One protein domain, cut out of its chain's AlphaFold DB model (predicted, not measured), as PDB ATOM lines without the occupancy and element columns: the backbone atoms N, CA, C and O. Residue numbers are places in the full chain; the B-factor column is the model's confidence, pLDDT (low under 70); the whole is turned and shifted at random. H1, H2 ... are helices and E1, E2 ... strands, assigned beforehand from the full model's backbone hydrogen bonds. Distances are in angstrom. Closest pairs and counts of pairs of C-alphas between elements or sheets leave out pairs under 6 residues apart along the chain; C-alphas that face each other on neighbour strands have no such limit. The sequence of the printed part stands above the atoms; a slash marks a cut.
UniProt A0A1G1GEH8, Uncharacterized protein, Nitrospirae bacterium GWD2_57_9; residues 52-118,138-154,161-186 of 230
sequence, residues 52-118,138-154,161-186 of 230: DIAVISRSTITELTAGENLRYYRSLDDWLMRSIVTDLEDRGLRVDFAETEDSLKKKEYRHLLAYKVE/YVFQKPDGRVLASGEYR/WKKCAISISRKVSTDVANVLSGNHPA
ATOM      1  N   ASP A  52     -16.345   0.877 -19.360       92.44
ATOM      2  CA  ASP A  52     -16.470  -0.302 -18.509       92.44
ATOM      3  C   ASP A  52     -17.313  -1.365 -19.226       92.44
ATOM      4  O   ASP A  52     -16.962  -2.548 -19.218       92.44
ATOM      5  N   ILE A  53     -18.376  -0.942 -19.922       96.00
ATOM      6  CA  ILE A  53     -19.260  -1.831 -20.681       96.00
ATOM      7  C   ILE A  53     -19.652  -1.190 -22.016       96.00
ATOM      8  O   ILE A  53     -20.151  -0.068 -22.050       96.00
ATOM      9  N   ALA A  54     -19.502  -1.930 -23.111       96.62
ATOM     10  CA  ALA A  54     -20.222  -1.653 -24.349       96.62
ATOM     11  C   ALA A  54     -21.504  -2.498 -24.397       96.62
ATOM     12  O   ALA A  54     -21.466  -3.693 -24.105       96.62
ATOM     13  N   VAL A  55     -22.633  -1.893 -24.762       96.75
ATOM     14  CA  VAL A  55     -23.927  -2.581 -24.905       96.75
ATOM     15  C   VAL A  55     -24.294  -2.659 -26.381       96.75
ATOM     16  O   VAL A  55     -24.172  -1.663 -27.086       96.75
ATOM     17  N   ILE A  56     -24.769  -3.808 -26.860       95.75
ATOM     18  CA  ILE A  56     -25.242  -3.971 -28.241       95.75
ATOM     19  C   ILE A  56     -26.535  -4.786 -28.292       95.75
ATOM     20  O   ILE A  56     -26.694  -5.786 -27.588       95.75
ATOM     21  N   SER A  57     -27.456  -4.359 -29.153       94.56
ATOM     22  CA  SER A  57     -28.650  -5.126 -29.502       94.56
ATOM     23  C   SER A  57     -28.355  -5.999 -30.717       94.56
ATOM     24  O   SER A  57     -27.936  -5.497 -31.759       94.56
ATOM     25  N   ARG A  58     -28.590  -7.306 -30.598       92.19
ATOM     26  CA  ARG A  58     -28.523  -8.284 -31.702       92.19
ATOM     27  C   ARG A  58     -29.921  -8.772 -32.108       92.19
ATOM     28  O   ARG A  58     -30.082  -9.844 -32.692       92.19
ATOM     29  N   SER A  59     -30.951  -7.987 -31.791       87.50
ATOM     30  CA  SER A  59     -32.344  -8.256 -32.148       87.50
ATOM     31  C   SER A  59     -32.559  -8.262 -33.670       87.50
ATOM     32  O   SER A  59     -32.317  -7.263 -34.346       87.50
ATOM     33  N   THR A  60     -33.084  -9.358 -34.230       73.81
ATOM     34  CA  THR A  60     -33.449  -9.451 -35.656       73.81
ATOM     35  C   THR A  60     -34.850  -8.886 -35.897       73.81
ATOM     36  O   THR A  60     -35.846  -9.594 -36.007       73.81
ATOM     37  N   ILE A  61     -34.926  -7.556 -36.008       64.62
ATOM     38  CA  ILE A  61     -36.177  -6.788 -36.165       64.62
ATOM     39  C   ILE A  61     -36.949  -7.160 -37.456       64.62
ATOM     40  O   ILE A  61     -38.148  -6.915 -37.558       64.62
ATOM     41  N   THR A  62     -36.292  -7.773 -38.445       55.41
ATOM     42  CA  THR A  62     -36.885  -8.157 -39.740       55.41
ATOM     43  C   THR A  62     -37.637  -9.489 -39.735       55.41
ATOM     44  O   THR A  62     -38.458  -9.703 -40.621       55.41
ATOM     45  N   GLU A  63     -37.401 -10.370 -38.759       51.84
ATOM     46  CA  GLU A  63     -38.011 -11.714 -38.726       51.84
ATOM     47  C   GLU A  63     -39.260 -11.789 -37.832       51.84
ATOM     48  O   GLU A  63     -40.025 -12.746 -37.919       51.84
ATOM     49  N   LEU A  64     -39.508 -10.761 -37.011       52.25
ATOM     50  CA  LEU A  64     -40.497 -10.814 -35.928       52.25
ATOM     51  C   LEU A  64     -41.839 -10.139 -36.214       52.25
ATOM     52  O   LEU A  64     -42.701 -10.177 -35.345       52.25
ATOM     53  N   THR A  65     -42.053  -9.530 -37.387       48.41
ATOM     54  CA  THR A  65     -43.385  -9.226 -37.967       48.41
ATOM     55  C   THR A  65     -43.236  -8.333 -39.199       48.41
ATOM     56  O   THR A  65     -42.922  -7.148 -39.098       48.41
ATOM     57  N   ALA A  66     -43.544  -8.859 -40.383       46.97
ATOM     58  CA  ALA A  66     -43.934  -8.004 -41.498       46.97
ATOM     59  C   ALA A  66     -45.274  -7.327 -41.127       46.97
ATOM     60  O   ALA A  66     -46.309  -7.986 -41.136       46.97
ATOM     61  N   GLY A  67     -45.265  -6.047 -40.726       60.09
ATOM     62  CA  GLY A  67     -46.497  -5.281 -40.462       60.09
ATOM     63  C   GLY A  67     -46.426  -4.237 -39.336       60.09
ATOM     64  O   GLY A  67     -45.352  -3.799 -38.924       60.09
ATOM     65  N   GLU A  68     -47.604  -3.840 -38.832       58.59
ATOM     66  CA  GLU A  68     -47.843  -2.752 -37.855       58.59
ATOM     67  C   GLU A  68     -47.090  -2.905 -36.514       58.59
ATOM     68  O   GLU A  68     -46.886  -1.926 -35.791       58.59
ATOM     69  N   ASN A  69     -46.609  -4.112 -36.198       68.38
ATOM     70  CA  ASN A  69     -45.910  -4.427 -34.950       68.38
ATOM     71  C   ASN A  69     -44.423  -4.023 -34.930       68.38
ATOM     72  O   ASN A  69     -43.847  -3.843 -33.853       68.38
ATOM     73  N   LEU A  70     -43.823  -3.766 -36.099       74.69
ATOM     74  CA  LEU A  70     -42.410  -3.393 -36.246       74.69
ATOM     75  C   LEU A  70     -42.034  -2.145 -35.430       74.69
ATOM     76  O   LEU A  70     -40.971  -2.076 -34.811       74.69
ATOM     77  N   ARG A  71     -42.922  -1.142 -35.409       77.25
ATOM     78  CA  ARG A  71     -42.712   0.108 -34.664       77.25
ATOM     79  C   ARG A  71     -42.639  -0.139 -33.159       77.25
ATOM     80  O   ARG A  71     -41.835   0.498 -32.479       77.25
ATOM     81  N   TYR A  72     -43.472  -1.040 -32.645       77.56
ATOM     82  CA  TYR A  72     -43.499  -1.377 -31.224       77.56
ATOM     83  C   TYR A  72     -42.277  -2.178 -30.821       77.56
ATOM     84  O   TYR A  72     -41.731  -1.928 -29.755       77.56
ATOM     85  N   TYR A  73     -41.811  -3.066 -31.694       80.94
ATOM     86  CA  TYR A  73     -40.575  -3.793 -31.469       80.94
ATOM     87  C   TYR A  73     -39.366  -2.855 -31.391       80.94
ATOM     88  O   TYR A  73     -38.622  -2.900 -30.420       80.94
ATOM     89  N   ARG A  74     -39.217  -1.930 -32.354       84.69
ATOM     90  CA  ARG A  74     -38.168  -0.892 -32.302       84.69
ATOM     91  C   ARG A  74     -38.272  -0.049 -31.035       84.69
ATOM     92  O   ARG A  74     -37.288   0.150 -30.344       84.69
ATOM     93  N   SER A  75     -39.490   0.374 -30.691       87.00
ATOM     94  CA  SER A  75     -39.727   1.150 -29.469       87.00
ATOM     95  C   SER A  75     -39.386   0.363 -28.202       87.00
ATOM     96  O   SER A  75     -38.943   0.962 -27.230       87.00
ATOM     97  N   LEU A  76     -39.620  -0.951 -28.186       87.94
ATOM     98  CA  LEU A  76     -39.254  -1.838 -27.087       87.94
ATOM     99  C   LEU A  76     -37.737  -1.983 -26.981       87.94
ATOM    100  O   LEU A  76     -37.213  -1.829 -25.883       87.94
ATOM    101  N   ASP A  77     -37.060  -2.256 -28.096       90.12
ATOM    102  CA  ASP A  77     -35.607  -2.431 -28.155       90.12
ATOM    103  C   ASP A  77     -34.879  -1.146 -27.729       90.12
ATOM    104  O   ASP A  77     -34.070  -1.183 -26.805       90.12
ATOM    105  N   ASP A  78     -35.278   0.007 -28.279       90.19
ATOM    106  CA  ASP A  78     -34.752   1.328 -27.905       90.19
ATOM    107  C   ASP A  78     -34.951   1.620 -26.413       90.19
ATOM    108  O   ASP A  78     -34.083   2.180 -25.740       90.19
ATOM    109  N   TRP A  79     -36.127   1.278 -25.882       92.00
ATOM    110  CA  TRP A  79     -36.458   1.537 -24.485       92.00
ATOM    111  C   TRP A  79     -35.676   0.609 -23.550       92.00
ATOM    112  O   TRP A  79     -35.194   1.056 -22.507       92.00
ATOM    113  N   LEU A  80     -35.522  -0.662 -23.927       92.88
ATOM    114  CA  LEU A  80     -34.723  -1.638 -23.196       92.88
ATOM    115  C   LEU A  80     -33.250  -1.218 -23.166       92.88
ATOM    116  O   LEU A  80     -32.674  -1.180 -22.083       92.88
ATOM    117  N   MET A  81     -32.691  -0.823 -24.313       93.31
ATOM    118  CA  MET A  81     -31.332  -0.289 -24.430       93.31
ATOM    119  C   MET A  81     -31.110   0.865 -23.458       93.31
ATOM    120  O   MET A  81     -30.243   0.781 -22.590       93.31
ATOM    121  N   ARG A  82     -31.937   1.916 -23.553       93.81
ATOM    122  CA  ARG A  82     -31.787   3.110 -22.710       93.81
ATOM    123  C   ARG A  82     -31.873   2.766 -21.234       93.81
ATOM    124  O   ARG A  82     -31.108   3.291 -20.447       93.81
ATOM    125  N   SER A  83     -32.779   1.864 -20.871       94.75
ATOM    126  CA  SER A  83     -32.984   1.501 -19.469       94.75
ATOM    127  C   SER A  83     -31.840   0.671 -18.912       94.75
ATOM    128  O   SER A  83     -31.468   0.875 -17.767       94.75
ATOM    129  N   ILE A  84     -31.252  -0.226 -19.711       96.06
ATOM    130  CA  ILE A  84     -30.040  -0.957 -19.323       96.06
ATOM    131  C   ILE A  84     -28.870   0.015 -19.147       96.06
ATOM    132  O   ILE A  84     -28.175  -0.052 -18.139       96.06
ATOM    133  N   VAL A  85     -28.656   0.917 -20.111       95.44
ATOM    134  CA  VAL A  85     -27.569   1.903 -20.044       95.44
ATOM    135  C   VAL A  85     -27.734   2.785 -18.809       95.44
ATOM    136  O   VAL A  85     -26.833   2.811 -17.978       95.44
ATOM    137  N   THR A  86     -28.905   3.398 -18.618       95.44
ATOM    138  CA  THR A  86     -29.186   4.243 -17.448       95.44
ATOM    139  C   THR A  86     -29.046   3.475 -16.132       95.44
ATOM    140  O   THR A  86     -28.367   3.956 -15.234       95.44
ATOM    141  N   ASP A  87     -29.597   2.260 -16.012       95.31
ATOM    142  CA  ASP A  87     -29.490   1.467 -14.775       95.31
ATOM    143  C   ASP A  87     -28.034   1.089 -14.432       95.31
ATOM    144  O   ASP A  87     -27.721   0.856 -13.262       95.31
ATOM    145  N   LEU A  88     -27.150   0.963 -15.428       94.94
ATOM    146  CA  LEU A  88     -25.728   0.675 -15.223       94.94
ATOM    147  C   LEU A  88     -24.914   1.954 -14.962       94.94
ATOM    148  O   LEU A  88     -24.027   1.940 -14.108       94.94
ATOM    149  N   GLU A  89     -25.233   3.059 -15.635       95.31
ATOM    150  CA  GLU A  89     -24.649   4.382 -15.377       95.31
ATOM    151  C   GLU A  89     -24.984   4.886 -13.968       95.31
ATOM    152  O   GLU A  89     -24.096   5.357 -13.259       95.31
ATOM    153  N   ASP A  90     -26.223   4.686 -13.505       95.06
ATOM    154  CA  ASP A  90     -26.662   4.998 -12.137       95.06
ATOM    155  C   ASP A  90     -25.883   4.194 -11.076       95.06
ATOM    156  O   ASP A  90     -25.824   4.575  -9.906       95.06
ATOM    157  N   ARG A  91     -25.243   3.086 -11.476       92.94
ATOM    158  CA  ARG A  91     -24.331   2.286 -10.638       92.94
ATOM    159  C   ARG A  91     -22.867   2.732 -10.750       92.94
ATOM    160  O   ARG A  91     -21.990   2.067 -10.206       92.94
ATOM    161  N   GLY A  92     -22.596   3.841 -11.437       92.50
ATOM    162  CA  GLY A  92     -21.269   4.435 -11.596       92.50
ATOM    163  C   GLY A  92     -20.411   3.807 -12.696       92.50
ATOM    164  O   GLY A  92     -19.203   4.040 -12.720       92.50
ATOM    165  N   LEU A  93     -20.996   3.002 -13.589       93.88
ATOM    166  CA  LEU A  93     -20.274   2.385 -14.703       93.88
ATOM    167  C   LEU A  93     -20.254   3.316 -15.914       93.88
ATOM    168  O   LEU A  93     -21.244   3.974 -16.223       93.88
ATOM    169  N   ARG A  94     -19.141   3.332 -16.648       94.75
ATOM    170  CA  ARG A  94     -19.043   4.061 -17.917       94.75
ATOM    171  C   ARG A  94     -19.520   3.146 -19.026       94.75
ATOM    172  O   ARG A  94     -18.814   2.213 -19.418       94.75
ATOM    173  N   VAL A  95     -20.738   3.392 -19.478       95.56
ATOM    174  CA  VAL A  95     -21.445   2.532 -20.422       95.56
ATOM    175  C   VAL A  95     -21.713   3.301 -21.697       95.56
ATOM    176  O   VAL A  95     -21.992   4.492 -21.664       95.56
ATOM    177  N   ASP A  96     -21.619   2.622 -22.831       94.44
ATOM    178  CA  ASP A  96     -22.025   3.208 -24.099       94.44
ATOM    179  C   ASP A  96     -22.669   2.149 -24.989       94.44
ATOM    180  O   ASP A  96     -22.316   0.965 -24.956       94.44
ATOM    181  N   PHE A  97     -23.619   2.590 -25.801       93.25
ATOM    182  CA  PHE A  97     -24.331   1.736 -26.733       93.25
ATOM    183  C   PHE A  97     -23.624   1.715 -28.087       93.25
ATOM    184  O   PHE A  97     -23.218   2.745 -28.629       93.25
ATOM    185  N   ALA A  98     -23.458   0.528 -28.654       92.69
ATOM    186  CA  ALA A  98     -23.005   0.327 -30.017       92.69
ATOM    187  C   ALA A  98     -24.214   0.011 -30.904       92.69
ATOM    188  O   ALA A  98     -24.824  -1.048 -30.778       92.69
ATOM    189  N   GLU A  99     -24.541   0.919 -31.825       88.25
ATOM    190  CA  GLU A  99     -25.652   0.741 -32.771       88.25
ATOM    191  C   GLU A  99     -25.396  -0.404 -33.760       88.25
ATOM    192  O   GLU A  99     -26.324  -1.042 -34.251       88.25
ATOM    193  N   THR A 100     -24.123  -0.649 -34.074       90.06
ATOM    194  CA  THR A 100     -23.682  -1.682 -35.017       90.06
ATOM    195  C   THR A 100     -22.413  -2.373 -34.531       90.06
ATOM    196  O   THR A 100     -21.618  -1.788 -33.791       90.06
ATOM    197  N   GLU A 101     -22.158  -3.582 -35.031       89.44
ATOM    198  CA  GLU A 101     -20.897  -4.303 -34.794       89.44
ATOM    199  C   GLU A 101     -19.668  -3.487 -35.235       89.44
ATOM    200  O   GLU A 101     -18.624  -3.516 -34.589       89.44
ATOM    201  N   ASP A 102     -19.778  -2.693 -36.302       90.06
ATOM    202  CA  ASP A 102     -18.669  -1.849 -36.757       90.06
ATOM    203  C   ASP A 102     -18.440  -0.635 -35.854       90.06
ATOM    204  O   ASP A 102     -17.302  -0.187 -35.702       90.06
ATOM    205  N   SER A 103     -19.494  -0.108 -35.224       90.25
ATOM    206  CA  SER A 103     -19.344   0.905 -34.177       90.25
ATOM    207  C   SER A 103     -18.713   0.314 -32.917       90.25
ATOM    208  O   SER A 103     -17.899   0.979 -32.285       90.25
ATOM    209  N   LEU A 104     -19.015  -0.950 -32.599       90.38
ATOM    210  CA  LEU A 104     -18.453  -1.659 -31.454       90.38
ATOM    211  C   LEU A 104     -16.940  -1.859 -31.601       90.38
ATOM    212  O   LEU A 104     -16.198  -1.587 -30.664       90.38
ATOM    213  N   LYS A 105     -16.464  -2.254 -32.791       88.44
ATOM    214  CA  LYS A 105     -15.024  -2.441 -33.081       88.44
ATOM    215  C   LYS A 105     -14.179  -1.179 -32.891       88.44
ATOM    216  O   LYS A 105     -12.968  -1.278 -32.729       88.44
ATOM    217  N   LYS A 106     -14.797   0.003 -32.958       88.19
ATOM    218  CA  LYS A 106     -14.124   1.301 -32.788       88.19
ATOM    219  C   LYS A 106     -14.067   1.752 -31.327       88.19
ATOM    220  O   LYS A 106     -13.457   2.779 -31.047       88.19
ATOM    221  N   LYS A 107     -14.734   1.036 -30.418       88.06
ATOM    222  CA  LYS A 107     -14.804   1.371 -28.996       88.06
ATOM    223  C   LYS A 107     -13.793   0.540 -28.222       88.06
ATOM    224  O   LYS A 107     -13.700  -0.669 -28.406       88.06
ATOM    225  N   GLU A 108     -13.091   1.185 -27.301       91.81
ATOM    226  CA  GLU A 108     -12.344   0.484 -26.263       91.81
ATOM    227  C   GLU A 108     -13.278   0.224 -25.084       91.81
ATOM    228  O   GLU A 108     -13.803   1.161 -24.480       91.81
ATOM    229  N   TYR A 109     -13.508  -1.050 -24.770       93.25
ATOM    230  CA  TYR A 109     -14.381  -1.470 -23.679       93.25
ATOM    231  C   TYR A 109     -13.776  -2.638 -22.902       93.25
ATOM    232  O   TYR A 109     -13.071  -3.483 -23.456       93.25
ATOM    233  N   ARG A 110     -14.064  -2.705 -21.599       93.19
ATOM    234  CA  ARG A 110     -13.617  -3.807 -20.734       93.19
ATOM    235  C   ARG A 110     -14.510  -5.027 -20.845       93.19
ATOM    236  O   ARG A 110     -13.998  -6.141 -20.747       93.19
ATOM    237  N   HIS A 111     -15.811  -4.827 -21.047       95.12
ATOM    238  CA  HIS A 111     -16.811  -5.885 -21.177       95.12
ATOM    239  C   HIS A 111     -17.848  -5.554 -22.256       95.12
ATOM    240  O   HIS A 111     -18.105  -4.387 -22.544       95.12
ATOM    241  N   LEU A 112     -18.451  -6.591 -22.831       96.00
ATOM    242  CA  LEU A 112     -19.539  -6.505 -23.799       96.00
ATOM    243  C   LEU A 112     -20.804  -7.117 -23.200       96.00
ATOM    244  O   LEU A 112     -20.794  -8.270 -22.771       96.00
ATOM    245  N   LEU A 113     -21.896  -6.360 -23.221       97.69
ATOM    246  CA  LEU A 113     -23.245  -6.849 -22.972       97.69
ATOM    247  C   LEU A 113     -24.005  -6.882 -24.299       97.69
ATOM    248  O   LEU A 113     -24.431  -5.844 -24.802       97.69
ATOM    249  N   ALA A 114     -24.189  -8.074 -24.858       96.38
ATOM    250  CA  ALA A 114     -25.053  -8.270 -26.012       96.38
ATOM    251  C   ALA A 114     -26.399  -8.825 -25.547       96.38
ATOM    252  O   ALA A 114     -26.447  -9.814 -24.815       96.38
ATOM    253  N   TYR A 115     -27.496  -8.212 -25.976       95.94
ATOM    254  CA  TYR A 115     -28.836  -8.738 -25.730       95.94
ATOM    255  C   TYR A 115     -29.600  -8.911 -27.036       95.94
ATOM    256  O   TYR A 115     -29.295  -8.293 -28.056       95.94
ATOM    257  N   LYS A 116     -30.614  -9.766 -26.992       93.06
ATOM    258  CA  LYS A 116     -31.538  -9.996 -28.089       93.06
ATOM    259  C   LYS A 116     -32.944 -10.116 -27.534       93.06
ATOM    260  O   LYS A 116     -33.214 -10.929 -26.653       93.06
ATOM    261  N   VAL A 117     -33.853  -9.316 -28.069       91.00
ATOM    262  CA  VAL A 117     -35.282  -9.565 -27.915       91.00
ATOM    263  C   VAL A 117     -35.606 -10.785 -28.791       91.00
ATOM    264  O   VAL A 117     -35.305 -10.808 -29.981       91.00
ATOM    265  N   GLU A 118     -36.098 -11.852 -28.168       87.19
ATOM    266  CA  GLU A 118     -36.330 -13.152 -28.817       87.19
ATOM    267  C   GLU A 118     -37.763 -13.272 -29.328       87.19
ATOM    268  O   GLU A 118     -38.009 -13.830 -30.391       87.19
ATOM    269  N   TYR A 138     -29.615 -12.617 -23.148       96.69
ATOM    270  CA  TYR A 138     -28.409 -11.804 -23.088       96.69
ATOM    271  C   TYR A 138     -27.164 -12.652 -22.836       96.69
ATOM    272  O   TYR A 138     -27.232 -13.754 -22.284       96.69
ATOM    273  N   VAL A 139     -26.021 -12.098 -23.220       96.19
ATOM    274  CA  VAL A 139     -24.690 -12.577 -22.872       96.19
ATOM    275  C   VAL A 139     -23.841 -11.393 -22.417       96.19
ATOM    276  O   VAL A 139     -23.818 -10.335 -23.044       96.19
ATOM    277  N   PHE A 140     -23.157 -11.574 -21.295       96.44
ATOM    278  CA  PHE A 140     -22.174 -10.651 -20.758       96.44
ATOM    279  C   PHE A 140     -20.805 -11.315 -20.826       96.44
ATOM    280  O   PHE A 140     -20.594 -12.380 -20.241       96.44
ATOM    281  N   GLN A 141     -19.884 -10.713 -21.569       93.38
ATOM    282  CA  GLN A 141     -18.607 -11.328 -21.909       93.38
ATOM    283  C   GLN A 141     -17.455 -10.331 -21.883       93.38
ATOM    284  O   GLN A 141     -17.632  -9.115 -21.916       93.38
ATOM    285  N   LYS A 142     -16.240 -10.864 -21.841       91.75
ATOM    286  CA  LYS A 142     -15.022 -10.100 -22.100       91.75
ATOM    287  C   LYS A 142     -14.819  -9.889 -23.616       91.75
ATOM    288  O   LYS A 142     -15.399 -10.629 -24.411       91.75
ATOM    289  N   PRO A 143     -13.967  -8.931 -24.029       87.94
ATOM    290  CA  PRO A 143     -13.640  -8.693 -25.436       87.94
ATOM    291  C   PRO A 143     -12.984  -9.902 -26.120       87.94
ATOM    292  O   PRO A 143     -13.080 -10.042 -27.331       87.94
ATOM    293  N   ASP A 144     -12.362 -10.803 -25.348       83.56
ATOM    294  CA  ASP A 144     -11.822 -12.087 -25.824       83.56
ATOM    295  C   ASP A 144     -12.915 -13.146 -26.104       83.56
ATOM    296  O   ASP A 144     -12.607 -14.293 -26.420       83.56
ATOM    297  N   GLY A 145     -14.199 -12.799 -25.946       80.94
ATOM    298  CA  GLY A 145     -15.331 -13.710 -26.119       80.94
ATOM    299  C   GLY A 145     -15.559 -14.655 -24.935       80.94
ATOM    300  O   GLY A 145     -16.380 -15.571 -25.018       80.94
ATOM    301  N   ARG A 146     -14.850 -14.485 -23.812       84.44
ATOM    302  CA  ARG A 146     -15.111 -15.267 -22.601       84.44
ATOM    303  C   ARG A 146     -16.406 -14.809 -21.944       84.44
ATOM    304  O   ARG A 146     -16.476 -13.709 -21.395       84.44
ATOM    305  N   VAL A 147     -17.400 -15.689 -21.958       89.25
ATOM    306  CA  VAL A 147     -18.692 -15.480 -21.301       89.25
ATOM    307  C   VAL A 147     -18.506 -15.449 -19.786       89.25
ATOM    308  O   VAL A 147     -17.930 -16.364 -19.199       89.25
ATOM    309  N   LEU A 148     -18.986 -14.376 -19.164       89.94
ATOM    310  CA  LEU A 148     -19.010 -14.182 -17.716       89.94
ATOM    311  C   LEU A 148     -20.389 -14.524 -17.146       89.94
ATOM    312  O   LEU A 148     -20.490 -15.168 -16.104       89.94
ATOM    313  N   ALA A 149     -21.446 -14.139 -17.861       90.56
ATOM    314  CA  ALA A 149     -22.816 -14.533 -17.576       90.56
ATOM    315  C   ALA A 149     -23.627 -14.616 -18.866       90.56
ATOM    316  O   ALA A 149     -23.357 -13.916 -19.841       90.56
ATOM    317  N   SER A 150     -24.648 -15.456 -18.865       92.75
ATOM    318  CA  SER A 150     -25.693 -15.440 -19.875       92.75
ATOM    319  C   SER A 150     -27.015 -15.774 -19.209       92.75
ATOM    320  O   SER A 150     -27.056 -16.399 -18.146       92.75
ATOM    321  N   GLY A 151     -28.105 -15.328 -19.809       91.12
ATOM    322  CA  GLY A 151     -29.406 -15.530 -19.210       91.12
ATOM    323  C   GLY A 151     -30.535 -15.245 -20.166       91.12
ATOM    324  O   GLY A 151     -30.360 -14.767 -21.290       91.12
ATOM    325  N   GLU A 152     -31.723 -15.577 -19.697       94.38
ATOM    326  CA  GLU A 152     -32.949 -15.343 -20.422       94.38
ATOM    327  C   GLU A 152     -34.039 -14.931 -19.448       94.38
ATOM    328  O   GLU A 152     -34.278 -15.592 -18.436       94.38
ATOM    329  N   TYR A 153     -34.721 -13.846 -19.783       95.44
ATOM    330  CA  TYR A 153     -35.831 -13.334 -19.012       95.44
ATOM    331  C   TYR A 153     -37.085 -13.300 -19.861       95.44
ATOM    332  O   TYR A 153     -37.092 -12.792 -20.982       95.44
ATOM    333  N   ARG A 154     -38.165 -13.829 -19.290       93.88
ATOM    334  CA  ARG A 154     -39.516 -13.681 -19.809       93.88
ATOM    335  C   ARG A 154     -40.316 -12.859 -18.816       93.88
ATOM    336  O   ARG A 154     -40.367 -13.189 -17.634       93.88
ATOM    337  N   TRP A 161     -46.118  -3.253 -22.289       85.50
ATOM    338  CA  TRP A 161     -44.794  -3.778 -22.627       85.50
ATOM    339  C   TRP A 161     -43.651  -2.990 -21.980       85.50
ATOM    340  O   TRP A 161     -42.621  -3.573 -21.654       85.50
ATOM    341  N   LYS A 162     -43.845  -1.691 -21.700       87.69
ATOM    342  CA  LYS A 162     -42.843  -0.870 -21.002       87.69
ATOM    343  C   LYS A 162     -42.523  -1.441 -19.626       87.69
ATOM    344  O   LYS A 162     -41.380  -1.408 -19.201       87.69
ATOM    345  N   LYS A 163     -43.515  -2.013 -18.932       88.44
ATOM    346  CA  LYS A 163     -43.280  -2.656 -17.631       88.44
ATOM    347  C   LYS A 163     -42.450  -3.926 -17.758       88.44
ATOM    348  O   LYS A 163     -41.596  -4.149 -16.907       88.44
ATOM    349  N   CYS A 164     -42.676  -4.717 -18.809       90.50
ATOM    350  CA  CYS A 164     -41.828  -5.869 -19.103       90.50
ATOM    351  C   CYS A 164     -40.384  -5.412 -19.335       90.50
ATOM    352  O   CYS A 164     -39.472  -5.943 -18.716       90.50
ATOM    353  N   ALA A 165     -40.189  -4.368 -20.143       90.56
ATOM    354  CA  ALA A 165     -38.867  -3.830 -20.439       90.56
ATOM    355  C   ALA A 165     -38.153  -3.255 -19.197       90.56
ATOM    356  O   ALA A 165     -36.970  -3.526 -19.012       90.56
ATOM    357  N   ILE A 166     -38.860  -2.543 -18.302       91.06
ATOM    358  CA  ILE A 166     -38.316  -2.087 -17.000       91.06
ATOM    359  C   ILE A 166     -37.850  -3.286 -16.170       91.06
ATOM    360  O   ILE A 166     -36.767  -3.273 -15.595       91.06
ATOM    361  N   SER A 167     -38.688  -4.319 -16.068       94.06
ATOM    362  CA  SER A 167     -38.367  -5.486 -15.243       94.06
ATOM    363  C   SER A 167     -37.169  -6.252 -15.810       94.06
ATOM    364  O   SER A 167     -36.241  -6.573 -15.070       94.06
ATOM    365  N   ILE A 168     -37.139  -6.477 -17.128       95.25
ATOM    366  CA  ILE A 168     -36.023  -7.148 -17.809       95.25
ATOM    367  C   ILE A 168     -34.733  -6.338 -17.667       95.25
ATOM    368  O   ILE A 168     -33.731  -6.903 -17.245       95.25
ATOM    369  N   SER A 169     -34.743  -5.035 -17.979       95.50
ATOM    370  CA  SER A 169     -33.540  -4.186 -17.881       95.50
ATOM    371  C   SER A 169     -32.939  -4.199 -16.479       95.50
ATOM    372  O   SER A 169     -31.733  -4.399 -16.343       95.50
ATOM    373  N   ARG A 170     -33.770  -4.115 -15.433       95.44
ATOM    374  CA  ARG A 170     -33.308  -4.233 -14.043       95.44
ATOM    375  C   ARG A 170     -32.684  -5.585 -13.735       95.44
ATOM    376  O   ARG A 170     -31.665  -5.633 -13.049       95.44
ATOM    377  N   LYS A 171     -33.289  -6.679 -14.209       96.25
ATOM    378  CA  LYS A 171     -32.773  -8.040 -14.000       96.25
ATOM    379  C   LYS A 171     -31.425  -8.234 -14.694       96.25
ATOM    380  O   LYS A 171     -30.464  -8.609 -14.034       96.25
ATOM    381  N   VAL A 172     -31.326  -7.867 -15.973       96.25
ATOM    382  CA  VAL A 172     -30.071  -7.914 -16.745       96.25
ATOM    383  C   VAL A 172     -28.988  -7.055 -16.086       96.25
ATOM    384  O   VAL A 172     -27.889  -7.539 -15.831       96.25
ATOM    385  N   SER A 173     -29.298  -5.805 -15.740       95.88
ATOM    386  CA  SER A 173     -28.328  -4.892 -15.115       95.88
ATOM    387  C   SER A 173     -27.890  -5.366 -13.729       95.88
ATOM    388  O   SER A 173     -26.749  -5.157 -13.325       95.88
ATOM    389  N   THR A 174     -28.782  -6.036 -12.995       95.06
ATOM    390  CA  THR A 174     -28.458  -6.639 -11.697       95.06
ATOM    391  C   THR A 174     -27.533  -7.837 -11.858       95.06
ATOM    392  O   THR A 174     -26.553  -7.912 -11.125       95.06
ATOM    393  N   ASP A 175     -27.771  -8.720 -12.830       94.06
ATOM    394  CA  ASP A 175     -26.859  -9.833 -13.116       94.06
ATOM    395  C   ASP A 175     -25.462  -9.331 -13.483       94.06
ATOM    396  O   ASP A 175     -24.468  -9.801 -12.931       94.06
ATOM    397  N   VAL A 176     -25.384  -8.324 -14.354       94.31
ATOM    398  CA  VAL A 176     -24.121  -7.687 -14.746       94.31
ATOM    399  C   VAL A 176     -23.409  -7.089 -13.533       94.31
ATOM    400  O   VAL A 176     -22.243  -7.389 -13.292       94.31
ATOM    401  N   ALA A 177     -24.103  -6.289 -12.723       92.38
ATOM    402  CA  ALA A 177     -23.511  -5.679 -11.533       92.38
ATOM    403  C   ALA A 177     -23.045  -6.720 -10.504       92.38
ATOM    404  O   ALA A 177     -22.001  -6.549  -9.871       92.38
ATOM    405  N   ASN A 178     -23.795  -7.809 -10.356       91.06
ATOM    406  CA  ASN A 178     -23.465  -8.919  -9.475       91.06
ATOM    407  C   ASN A 178     -22.181  -9.634  -9.925       91.06
ATOM    408  O   ASN A 178     -21.277  -9.839  -9.115       91.06
ATOM    409  N   VAL A 179     -22.052  -9.917 -11.228       90.94
ATOM    410  CA  VAL A 179     -20.817 -10.456 -11.826       90.94
ATOM    411  C   VAL A 179     -19.632  -9.524 -11.567       90.94
ATOM    412  O   VAL A 179     -18.575  -9.983 -11.139       90.94
ATOM    413  N   LEU A 180     -19.806  -8.215 -11.774       89.94
ATOM    414  CA  LEU A 180     -18.741  -7.225 -11.575       89.94
ATOM    415  C   LEU A 180     -18.331  -7.052 -10.112       89.94
ATOM    416  O   LEU A 180     -17.164  -6.792  -9.829       89.94
ATOM    417  N   SER A 181     -19.268  -7.229  -9.185       85.75
ATOM    418  CA  SER A 181     -19.011  -7.134  -7.744       85.75
ATOM    419  C   SER A 181     -18.425  -8.425  -7.157       85.75
ATOM    420  O   SER A 181     -18.175  -8.487  -5.958       85.75
ATOM    421  N   GLY A 182     -18.269  -9.486  -7.958       79.06
ATOM    422  CA  GLY A 182     -17.882 -10.823  -7.490       79.06
ATOM    423  C   GLY A 182     -18.991 -11.575  -6.738       79.06
ATOM    424  O   GLY A 182     -18.845 -12.767  -6.456       79.06
ATOM    425  N   ASN A 183     -20.128 -10.922  -6.482       64.19
ATOM    426  CA  ASN A 183     -21.317 -11.500  -5.868       64.19
ATOM    427  C   ASN A 183     -22.094 -12.287  -6.921       64.19
ATOM    428  O   ASN A 183     -23.054 -11.789  -7.492       64.19
ATOM    429  N   HIS A 184     -21.677 -13.515  -7.211       55.62
ATOM    430  CA  HIS A 184     -22.371 -14.350  -8.188       55.62
ATOM    431  C   HIS A 184     -23.805 -14.626  -7.701       55.62
ATOM    432  O   HIS A 184     -23.973 -15.237  -6.641       55.62
ATOM    433  N   PRO A 185     -24.854 -14.214  -8.437       45.06
ATOM    434  CA  PRO A 185     -26.200 -14.618  -8.093       45.06
ATOM    435  C   PRO A 185     -26.311 -16.115  -8.385       45.06
ATOM    436  O   PRO A 185     -25.898 -16.596  -9.444       45.06
ATOM    437  N   ALA A 186     -26.852 -16.871  -7.435       38.59
ATOM    438  CA  ALA A 186     -27.094 -18.297  -7.588       38.59
ATOM    439  C   ALA A 186     -28.163 -18.563  -8.680       38.59
ATOM    440  O   ALA A 186     -29.340 -18.712  -8.386       38.59
TER     441      ALA A 186
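This is residues 52 to 118, 138 to 154 and 161 to 186 of the 230 residues of an uncharacterized protein of Nitrospirae bacterium GWD2_57_9 (UniProt A0A1G1GEH8). A twisted sheet of five strands has two long helices, H1 and H3, packed over one face, running along the strands and touching each other. The small H2 grazes the sheet, and the loop of residues 58 to 69 reaches away from the body. The printed part has 110 residues, with elements in the order E1 H1 E2 H2 E3 E4 E5 H3; the mixed sheet runs E2 E1 E3 E4 E5, and the class is mixed, helices and strands. It is compact, with a radius of gyration of the C-alphas of 13.8 A and spans of 43 by 31 by 22 A.

The sheet holds E2, residues 95 to 98; E1, 52 to 57, from C-alpha 52 at (-16.470, -0.302, -18.509); E3, 109 to 118, 25.4 A long; E4, 138 to 141; and E5, 147 to 154, 21.0 A. H1, residues 70 to 89, and H3, 161 to 180, are each 28.5 A long; H3 ends at C-alpha 180 at (-18.741, -7.225, -11.575). H2 is residues 101 to 104.

E1 is parallel to E3, with N 54 and O 111 2.9 A apart, and to E2, with N 98 and O 55 2.8 A apart. E4 is antiparallel to E3, N 112 to O 141 being 2.8 A, and forms a hairpin with E5, N 140 to O 149 being 2.8 A; these pairs are within hydrogen-bond range. E1, H1, E2 form a strand-helix-strand unit, two parallel neighbour strands joined through a helix; E2, H2, E3 form a split one, with E1 between its strands. Both crossovers are right-handed. H1 and H3 lie on the same face, making two layers, at heights over the sheet of 7.3 A and 7.7 A. They touch, closest at the C-alphas of Ile 84 and Ser 169, 5.0 A, and run the same way at a tilt of 36 degrees, only just steep. In H1 and H3 every O i to N i+4 pair is within hydrogen-bond range; H2 is too short for one.

The C-alphas farthest apart, of Gly 67 and Gly 182, are 44.0 A apart. Residues 119 to 137 and 155 to 160 are not printed, with C-alpha gaps of 9.9 A and 11.6 A. The link E1 to H1 is long. Confidence is under 70 at residues 61 to 69 and 183 to 186.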